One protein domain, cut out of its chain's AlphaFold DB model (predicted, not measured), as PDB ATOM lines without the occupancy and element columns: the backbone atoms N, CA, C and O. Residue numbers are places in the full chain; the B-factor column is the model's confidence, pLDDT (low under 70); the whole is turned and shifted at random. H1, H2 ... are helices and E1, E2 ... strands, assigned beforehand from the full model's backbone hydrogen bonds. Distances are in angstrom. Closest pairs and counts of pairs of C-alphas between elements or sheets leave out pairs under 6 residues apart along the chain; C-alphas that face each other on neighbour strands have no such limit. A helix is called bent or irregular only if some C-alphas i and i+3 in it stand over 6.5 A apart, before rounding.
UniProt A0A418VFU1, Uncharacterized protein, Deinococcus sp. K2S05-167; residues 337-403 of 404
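Overview. This is residues 337 to 403 of the 404 residues of an uncharacterized protein of Deinococcus sp. K2S05-167 (UniProt A0A418VFU1). A small hairpin of two strands, E1 and E2, packs on helix H1, which lies in the middle between two longer helices, H2 and H3, that spread from a tight link as a wide V. Residues 395 to 403 at the far end of H3 stick out. The printed part has 67 residues, with three named helices and two named strands in the order H1, E1, E2, H2, H3; the sheet E1 - E2 is antiparallel and the class is mostly helix. The whole is compact, with a radius of gyration of the C-alphas of 12.4 A, and spans 42 by 23 by 21 A.

Along the chain. E1 is residues 354 to 357, starting at C-alpha 354 (-11.031, -3.667, -40.472), and E2 is residues 360 to 363. H1, residues 337 to 349, is 18.7 A long and begins at (-11.259, 3.500, -53.759). H2, residues 367 to 380, is 20.6 A long. H3, residues 384 to 401, is 25.9 A long, ends at (-32.203, 4.528, -40.262) and has a kink of 28 degrees near residue 391. H3 is neither bent nor irregular, but only just: C-alphas 394 and 397 are 6.1 A apart.

Arrangement. E1 and E2 form an antiparallel hairpin at 150 degrees; N 355 and O 362, 2.9 A, are within hydrogen-bond range. The closest C-alphas of H1 and E1 are those of Val 344 and Ala 354, 5.5 A. H3 touches H1 with residues 384 to 391 alone, closest at the C-alphas of Ser 342 and Ala 387, 5.5 A, at a steep tilt of 66 degrees, the same way. H1 and H2 only just touch, with 3 pairs of C-alphas within 8 A, the closest those of Trp 346 and Trp 377, 7.1 A, about perpendicular at 78 degrees. H2 and H3 are apart. Every O i to N i+4 pair is within hydrogen-bond range in H1, 8 of 10 in H2 and 12 of 14 in H3.

Size, cuts and confidence. The C-alphas farthest apart, those of Gly 368 and Ala 403, are 41.9 A apart. The printed part has no cut, and its four links are tight. Residues 401 to 403 have pLDDT under 70.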
ATOM      1  N   ALA A 337     -10.394   3.099 -54.863       83.31
ATOM      2  CA  ALA A 337     -11.259   3.500 -53.759       83.31
ATOM      3  C   ALA A 337     -12.430   2.521 -53.549       83.31
ATOM      4  O   ALA A 337     -12.699   2.117 -52.420       83.31
ATOM      5  N   LEU A 338     -13.098   2.089 -54.623       85.81
ATOM      6  CA  LEU A 338     -14.222   1.151 -54.555       85.81
ATOM      7  C   LEU A 338     -13.772  -0.230 -54.051       85.81
ATOM      8  O   LEU A 338     -14.431  -0.820 -53.197       85.81
ATOM      9  N   ALA A 339     -12.625  -0.709 -54.539       86.81
ATOM     10  CA  ALA A 339     -12.012  -1.962 -54.105       86.81
ATOM     11  C   ALA A 339     -11.750  -1.977 -52.594       86.81
ATOM     12  O   ALA A 339     -12.102  -2.934 -51.912       86.81
ATOM     13  N   GLN A 340     -11.180  -0.904 -52.052       91.38
ATOM     14  CA  GLN A 340     -10.808  -0.842 -50.639       91.38
ATOM     15  C   GLN A 340     -12.018  -0.738 -49.710       91.38
ATOM     16  O   GLN A 340     -12.049  -1.394 -48.669       91.38
ATOM     17  N   HIS A 341     -13.045   0.024 -50.099       90.31
ATOM     18  CA  HIS A 341     -14.288   0.102 -49.331       90.31
ATOM     19  C   HIS A 341     -15.038  -1.240 -49.334       90.31
ATOM     20  O   HIS A 341     -15.513  -1.677 -48.285       90.31
ATOM     21  N   SER A 342     -15.098  -1.925 -50.483       91.44
ATOM     22  CA  SER A 342     -15.671  -3.276 -50.579       91.44
ATOM     23  C   SER A 342     -14.882  -4.288 -49.739       91.44
ATOM     24  O   SER A 342     -15.477  -5.080 -49.006       91.44
ATOM     25  N   TRP A 343     -13.551  -4.215 -49.766       92.94
ATOM     26  CA  TRP A 343     -12.678  -5.100 -48.999       92.94
ATOM     27  C   TRP A 343     -12.876  -4.965 -47.483       92.94
ATOM     28  O   TRP A 343     -13.047  -5.970 -46.797       92.94
ATOM     29  N   VAL A 344     -12.954  -3.738 -46.951       93.38
ATOM     30  CA  VAL A 344     -13.230  -3.498 -45.518       93.38
ATOM     31  C   VAL A 344     -14.571  -4.089 -45.096       93.38
ATOM     32  O   VAL A 344     -14.665  -4.732 -44.050       93.38
ATOM     33  N   LEU A 345     -15.619  -3.877 -45.896       91.38
ATOM     34  CA  LEU A 345     -16.952  -4.401 -45.589       91.38
ATOM     35  C   LEU A 345     -16.997  -5.926 -45.650       91.38
ATOM     36  O   LEU A 345     -17.645  -6.548 -44.810       91.38
ATOM     37  N   TRP A 346     -16.294  -6.524 -46.611       94.44
ATOM     38  CA  TRP A 346     -16.176  -7.974 -46.713       94.44
ATOM     39  C   TRP A 346     -15.412  -8.565 -45.520       94.44
ATOM     40  O   TRP A 346     -15.878  -9.523 -44.913       94.44
ATOM     41  N   LEU A 347     -14.296  -7.960 -45.101       93.44
ATOM     42  CA  LEU A 347     -13.557  -8.410 -43.915       93.44
ATOM     43  C   LEU A 347     -14.419  -8.356 -42.650       93.44
ATOM     44  O   LEU A 347     -14.454  -9.319 -41.882       93.44
ATOM     45  N   ARG A 348     -15.181  -7.271 -42.469       92.19
ATOM     46  CA  ARG A 348     -16.120  -7.136 -41.346       92.19
ATOM     47  C   ARG A 348     -17.224  -8.187 -41.378       92.19
ATOM     48  O   ARG A 348     -17.574  -8.711 -40.325       92.19
ATOM     49  N   SER A 349     -17.750  -8.535 -42.556       88.44
ATOM     50  CA  SER A 349     -18.780  -9.580 -42.669       88.44
ATOM     51  C   SER A 349     -18.244 -10.985 -42.373       88.44
ATOM     52  O   SER A 349     -19.013 -11.855 -41.972       88.44
ATOM     53  N   LYS A 350     -16.928 -11.198 -42.502       90.88
ATOM     54  CA  LYS A 350     -16.227 -12.415 -42.063       90.88
ATOM     55  C   LYS A 350     -15.769 -12.369 -40.597       90.88
ATOM     56  O   LYS A 350     -15.143 -13.315 -40.134       90.88
ATOM     57  N   GLY A 351     -16.103 -11.307 -39.858       90.38
ATOM     58  CA  GLY A 351     -15.789 -11.165 -38.432       90.38
ATOM     59  C   GLY A 351     -14.412 -10.568 -38.129       90.38
ATOM     60  O   GLY A 351     -13.997 -10.568 -36.974       90.38
ATOM     61  N   HIS A 352     -13.706 -10.035 -39.130       91.44
ATOM     62  CA  HIS A 352     -12.414  -9.382 -38.929       91.44
ATOM     63  C   HIS A 352     -12.580  -7.875 -38.717       91.44
ATOM     64  O   HIS A 352     -13.270  -7.188 -39.477       91.44
ATOM     65  N   ALA A 353     -11.912  -7.337 -37.694       89.06
ATOM     66  CA  ALA A 353     -11.852  -5.900 -37.472       89.06
ATOM     67  C   ALA A 353     -11.017  -5.247 -38.583       89.06
ATOM     68  O   ALA A 353      -9.818  -5.491 -38.710       89.06
ATOM     69  N   ALA A 354     -11.672  -4.428 -39.407       90.62
ATOM     70  CA  ALA A 354     -11.031  -3.667 -40.472       90.62
ATOM     71  C   ALA A 354     -11.542  -2.224 -40.480       90.62
ATOM     72  O   ALA A 354     -12.740  -1.974 -40.312       90.62
ATOM     73  N   THR A 355     -10.656  -1.260 -40.697       89.81
ATOM     74  CA  THR A 355     -10.983   0.166 -40.840       89.81
ATOM     75  C   THR A 355     -10.254   0.744 -42.039       89.81
ATOM     76  O   THR A 355      -9.126   0.351 -42.328       89.81
ATOM     77  N   LEU A 356     -10.887   1.687 -42.726       90.12
ATOM     78  CA  LEU A 356     -10.259   2.418 -43.816       90.12
ATOM     79  C   LEU A 356      -9.590   3.682 -43.257       90.12
ATOM     80  O   LEU A 356     -10.266   4.485 -42.618       90.12
ATOM     81  N   ASP A 357      -8.293   3.857 -43.502       85.94
ATOM     82  CA  ASP A 357      -7.555   5.100 -43.252       85.94
ATOM     83  C   ASP A 357      -7.066   5.651 -44.599       85.94
ATOM     84  O   ASP A 357      -6.131   5.129 -45.213       85.94
ATOM     85  N   GLY A 358      -7.785   6.640 -45.133       84.44
ATOM     86  CA  GLY A 358      -7.592   7.128 -46.500       84.44
ATOM     87  C   GLY A 358      -7.849   6.039 -47.549       84.44
ATOM     88  O   GLY A 358      -8.972   5.567 -47.702       84.44
ATOM     89  N   LEU A 359      -6.800   5.653 -48.284       80.81
ATOM     90  CA  LEU A 359      -6.812   4.545 -49.249       80.81
ATOM     91  C   LEU A 359      -6.042   3.318 -48.724       80.81
ATOM     92  O   LEU A 359      -5.505   2.533 -49.501       80.81
ATOM     93  N   GLN A 360      -5.901   3.156 -47.411       86.19
ATOM     94  CA  GLN A 360      -5.278   1.975 -46.817       86.19
ATOM     95  C   GLN A 360      -6.261   1.270 -45.889       86.19
ATOM     96  O   GLN A 360      -6.987   1.898 -45.121       86.19
ATOM     97  N   VAL A 361      -6.290  -0.059 -45.964       87.44
ATOM     98  CA  VAL A 361      -7.118  -0.889 -45.088       87.44
ATOM     99  C   VAL A 361      -6.267  -1.335 -43.908       87.44
ATOM    100  O   VAL A 361      -5.316  -2.089 -44.085       87.44
ATOM    101  N   ARG A 362      -6.602  -0.852 -42.711       90.75
ATOM    102  CA  ARG A 362      -6.012  -1.303 -41.447       90.75
ATOM    103  C   ARG A 362      -6.811  -2.481 -40.905       90.75
ATOM    104  O   ARG A 362      -8.037  -2.400 -40.839       90.75
ATOM    105  N   HIS A 363      -6.120  -3.544 -40.520       90.56
ATOM    106  CA  HIS A 363      -6.686  -4.762 -39.943       90.56
ATOM    107  C   HIS A 363      -5.660  -5.425 -39.013       90.56
ATOM    108  O   HIS A 363      -4.458  -5.224 -39.184       90.56
ATOM    109  N   ASP A 364      -6.118  -6.301 -38.121       88.69
ATOM    110  CA  ASP A 364      -5.250  -7.008 -37.158       88.69
ATOM    111  C   ASP A 364      -4.777  -8.394 -37.654       88.69
ATOM    112  O   ASP A 364      -4.284  -9.217 -36.884       88.69
ATOM    113  N   LEU A 365      -4.942  -8.675 -38.951       88.81
ATOM    114  CA  LEU A 365      -4.567  -9.946 -39.580       88.81
ATOM    115  C   LEU A 365      -3.044 -10.116 -39.692       88.81
ATOM    116  O   LEU A 365      -2.318  -9.161 -39.987       88.81
ATOM    117  N   LYS A 366      -2.557 -11.354 -39.536       89.12
ATOM    118  CA  LYS A 366      -1.144 -11.691 -39.782       89.12
ATOM    119  C   LYS A 366      -0.855 -11.671 -41.286       89.12
ATOM    120  O   LYS A 366      -1.706 -12.058 -42.076       89.12
ATOM    121  N   ALA A 367       0.362 -11.298 -41.690       77.62
ATOM    122  CA  ALA A 367       0.719 -11.079 -43.101       77.62
ATOM    123  C   ALA A 367       0.328 -12.230 -44.059       77.62
ATOM    124  O   ALA A 367      -0.140 -11.961 -45.157       77.62
ATOM    125  N   GLY A 368       0.433 -13.498 -43.638       78.69
ATOM    126  CA  GLY A 368       0.038 -14.648 -44.469       78.69
ATOM    127  C   GLY A 368      -1.475 -14.904 -44.569       78.69
ATOM    128  O   GLY A 368      -1.925 -15.558 -45.504       78.69
ATOM    129  N   GLU A 369      -2.275 -14.391 -43.632       84.44
ATOM    130  CA  GLU A 369      -3.742 -14.522 -43.646       84.44
ATOM    131  C   GLU A 369      -4.385 -13.505 -44.599       84.44
ATOM    132  O   GLU A 369      -5.428 -13.776 -45.194       84.44
ATOM    133  N   VAL A 370      -3.737 -12.349 -44.780       88.25
ATOM    134  CA  VAL A 370      -4.218 -11.255 -45.636       88.25
ATOM    135  C   VAL A 370      -4.307 -11.693 -47.092       88.25
ATOM    136  O   VAL A 370      -5.348 -11.502 -47.715       88.25
ATOM    137  N   ASP A 371      -3.258 -12.327 -47.617       85.06
ATOM    138  CA  ASP A 371      -3.201 -12.741 -49.023       85.06
ATOM    139  C   ASP A 371      -4.270 -13.796 -49.348       85.06
ATOM    140  O   ASP A 371      -4.943 -13.717 -50.381       85.06
ATOM    141  N   ALA A 372      -4.480 -14.751 -48.435       86.25
ATOM    142  CA  ALA A 372      -5.492 -15.795 -48.576       86.25
ATOM    143  C   ALA A 372      -6.913 -15.208 -48.577       86.25
ATOM    144  O   ALA A 372      -7.721 -15.514 -49.459       86.25
ATOM    145  N   LEU A 373      -7.206 -14.314 -47.629       90.94
ATOM    146  CA  LEU A 373      -8.502 -13.647 -47.552       90.94
ATOM    147  C   LEU A 373      -8.719 -12.713 -48.753       90.94
ATOM    148  O   LEU A 373      -9.835 -12.615 -49.260       90.94
ATOM    149  N   GLN A 374      -7.673 -12.042 -49.243       90.50
ATOM    150  CA  GLN A 374      -7.784 -11.121 -50.376       90.50
ATOM    151  C   GLN A 374      -8.063 -11.872 -51.682       90.50
ATOM    152  O   GLN A 374      -8.854 -11.404 -52.508       90.50
ATOM    153  N   ALA A 375      -7.470 -13.055 -51.861       86.12
ATOM    154  CA  ALA A 375      -7.806 -13.955 -52.961       86.12
ATOM    155  C   ALA A 375      -9.267 -14.433 -52.872       86.12
ATOM    156  O   ALA A 375      -9.981 -14.448 -53.880       86.12
ATOM    157  N   GLN A 376      -9.736 -14.755 -51.664       90.06
ATOM    158  CA  GLN A 376     -11.118 -15.172 -51.442       90.06
ATOM    159  C   GLN A 376     -12.115 -14.043 -51.742       90.06
ATOM    160  O   GLN A 376     -13.086 -14.262 -52.459       90.06
ATOM    161  N   TRP A 377     -11.846 -12.812 -51.309       93.56
ATOM    162  CA  TRP A 377     -12.696 -11.663 -51.637       93.56
ATOM    163  C   TRP A 377     -12.762 -11.353 -53.126       93.56
ATOM    164  O   TRP A 377     -13.845 -11.074 -53.627       93.56
ATOM    165  N   ARG A 378     -11.648 -11.451 -53.859       89.44
ATOM    166  CA  ARG A 378     -11.671 -11.292 -55.326       89.44
ATOM    167  C   ARG A 378     -12.509 -12.365 -56.024       89.44
ATOM    168  O   ARG A 378     -12.974 -12.136 -57.137       89.44
ATOM    169  N   THR A 379     -12.687 -13.516 -55.382       88.31
ATOM    170  CA  THR A 379     -13.559 -14.590 -55.867       88.31
ATOM    171  C   THR A 379     -15.023 -14.282 -55.552       88.31
ATOM    172  O   THR A 379     -15.869 -14.376 -56.437       88.31
ATOM    173  N   ASP A 380     -15.308 -13.849 -54.320       86.88
ATOM    174  CA  ASP A 380     -16.657 -13.483 -53.872       86.88
ATOM    175  C   ASP A 380     -17.185 -12.214 -54.572       86.88
ATOM    176  O   ASP A 380     -18.389 -12.064 -54.778       86.88
ATOM    177  N   ILE A 381     -16.292 -11.285 -54.934       87.94
ATOM    178  CA  ILE A 381     -16.608  -9.963 -55.492       87.94
ATOM    179  C   ILE A 381     -15.745  -9.724 -56.741       87.94
ATOM    180  O   ILE A 381     -14.705  -9.061 -56.679       87.94
ATOM    181  N   PRO A 382     -16.152 -10.283 -57.894       82.12
ATOM    182  CA  PRO A 382     -15.292 -10.372 -59.072       82.12
ATOM    183  C   PRO A 382     -15.251  -9.103 -59.937       82.12
ATOM    184  O   PRO A 382     -14.411  -9.010 -60.835       82.12
ATOM    185  N   ASP A 383     -16.159  -8.143 -59.735       85.06
ATOM    186  CA  ASP A 383     -16.241  -6.916 -60.534       85.06
ATOM    187  C   ASP A 383     -16.809  -5.707 -59.766       85.06
ATOM    188  O   ASP A 383     -17.247  -5.793 -58.616       85.06
ATOM    189  N   ALA A 384     -16.724  -4.529 -60.397       83.44
ATOM    190  CA  ALA A 384     -17.134  -3.258 -59.802       83.44
ATOM    191  C   ALA A 384     -18.642  -3.202 -59.505       83.44
ATOM    192  O   ALA A 384     -19.056  -2.511 -58.573       83.44
ATOM    193  N   GLU A 385     -19.457  -3.935 -60.266       84.12
ATOM    194  CA  GLU A 385     -20.899  -4.006 -60.050       84.12
ATOM    195  C   GLU A 385     -21.220  -4.814 -58.786       84.12
ATOM    196  O   GLU A 385     -21.982  -4.338 -57.940       84.12
ATOM    197  N   ALA A 386     -20.546  -5.951 -58.579       84.06
ATOM    198  CA  ALA A 386     -20.628  -6.717 -57.336       84.06
ATOM    199  C   ALA A 386     -20.157  -5.898 -56.115       84.06
ATOM    200  O   ALA A 386     -20.816  -5.901 -55.072       84.06
ATOM    201  N   ALA A 387     -19.068  -5.129 -56.247       86.94
ATOM    202  CA  ALA A 387     -18.569  -4.259 -55.176       86.94
ATOM    203  C   ALA A 387     -19.547  -3.116 -54.833       86.94
ATOM    204  O   ALA A 387     -19.779  -2.816 -53.658       86.94
ATOM    205  N   LEU A 388     -20.173  -2.497 -55.843       86.50
ATOM    206  CA  LEU A 388     -21.213  -1.481 -55.647       86.50
ATOM    207  C   LEU A 388     -22.477  -2.064 -55.014       86.50
ATOM    208  O   LEU A 388     -23.077  -1.418 -54.153       86.50
ATOM    209  N   ALA A 389     -22.885  -3.270 -55.415       86.62
ATOM    210  CA  ALA A 389     -24.023  -3.964 -54.821       86.62
ATOM    211  C   ALA A 389     -23.789  -4.231 -53.325       86.62
ATOM    212  O   ALA A 389     -24.665  -3.938 -52.508       86.62
ATOM    213  N   GLN A 390     -22.582  -4.676 -52.954       90.50
ATOM    214  CA  GLN A 390     -22.194  -4.874 -51.555       90.50
ATOM    215  C   GLN A 390     -22.242  -3.564 -50.750       90.50
ATOM    216  O   GLN A 390     -22.802  -3.529 -49.654       90.50
ATOM    217  N   LEU A 391     -21.706  -2.467 -51.294       87.81
ATOM    218  CA  LEU A 391     -21.733  -1.155 -50.635       87.81
ATOM    219  C   LEU A 391     -23.161  -0.627 -50.457       87.81
ATOM    220  O   LEU A 391     -23.507  -0.129 -49.386       87.81
ATOM    221  N   ARG A 392     -24.016  -0.774 -51.474       87.31
ATOM    222  CA  ARG A 392     -25.432  -0.379 -51.402       87.31
ATOM    223  C   ARG A 392     -26.183  -1.161 -50.328       87.31
ATOM    224  O   ARG A 392     -26.968  -0.558 -49.603       87.31
ATOM    225  N   ALA A 393     -25.910  -2.459 -50.189       85.06
ATOM    226  CA  ALA A 393     -26.533  -3.293 -49.166       85.06
ATOM    227  C   ALA A 393     -26.227  -2.815 -47.733       85.06
ATOM    228  O   ALA A 393     -27.059  -2.999 -46.852       85.06
ATOM    229  N   VAL A 394     -25.083  -2.159 -47.507       84.94
ATOM    230  CA  VAL A 394     -24.699  -1.616 -46.191       84.94
ATOM    231  C   VAL A 394     -25.134  -0.157 -46.012       84.94
ATOM    232  O   VAL A 394     -25.645   0.209 -44.956       84.94
ATOM    233  N   ILE A 395     -24.970   0.687 -47.034       81.19
ATOM    234  CA  ILE A 395     -25.237   2.134 -46.937       81.19
ATOM    235  C   ILE A 395     -26.740   2.441 -46.950       81.19
ATOM    236  O   ILE A 395     -27.194   3.307 -46.205       81.19
ATOM    237  N   VAL A 396     -27.538   1.744 -47.770       78.69
ATOM    238  CA  VAL A 396     -28.977   2.041 -47.907       78.69
ATOM    239  C   VAL A 396     -29.744   1.847 -46.587       78.69
ATOM    240  O   VAL A 396     -30.538   2.728 -46.254       78.69
ATOM    241  N   PRO A 397     -29.514   0.780 -45.792       79.38
ATOM    242  CA  PRO A 397     -30.111   0.662 -44.461       79.38
ATOM    243  C   PRO A 397     -29.676   1.766 -43.488       79.38
ATOM    244  O   PRO A 397     -30.518   2.282 -42.761       79.38
ATOM    245  N   LEU A 398     -28.400   2.176 -43.505       76.06
ATOM    246  CA  LEU A 398     -27.885   3.239 -42.628       76.06
ATOM    247  C   LEU A 398     -28.509   4.605 -42.947       76.06
ATOM    248  O   LEU A 398     -28.890   5.333 -42.036       76.06
ATOM    249  N   LEU A 399     -28.673   4.933 -44.231       73.19
ATOM    250  CA  LEU A 399     -29.335   6.172 -44.651       73.19
ATOM    251  C   LEU A 399     -30.838   6.161 -44.346       73.19
ATOM    252  O   LEU A 399     -31.399   7.201 -44.014       73.19
ATOM    253  N   ARG A 400     -31.496   4.995 -44.422       75.44
ATOM    254  CA  ARG A 400     -32.911   4.854 -44.036       75.44
ATOM    255  C   ARG A 400     -33.121   4.924 -42.522       75.44
ATOM    256  O   ARG A 400     -34.139   5.451 -42.102       75.44
ATOM    257  N   GLY A 401     -32.168   4.439 -41.725       65.31
ATOM    258  CA  GLY A 401     -32.203   4.528 -40.262       65.31
ATOM    259  C   GLY A 401     -31.819   5.897 -39.687       65.31
ATOM    260  O   GLY A 401     -32.090   6.136 -38.523       65.31
ATOM    261  N   ALA A 402     -31.203   6.785 -40.478       55.22
ATOM    262  CA  ALA A 402     -30.896   8.168 -40.083       55.22
ATOM    263  C   ALA A 402     -31.978   9.183 -40.510       55.22
ATOM    264  O   ALA A 402     -31.924  10.346 -40.113       55.22
ATOM    265  N   ALA A 403     -32.923   8.758 -41.355       53.34
ATOM    266  CA  ALA A 403     -34.060   9.553 -41.823       53.34
ATOM    267  C   ALA A 403     -35.378   9.221 -41.087       53.34
ATOM    268  O   ALA A 403     -36.410   9.818 -41.398       53.34
TER     269      ALA A 403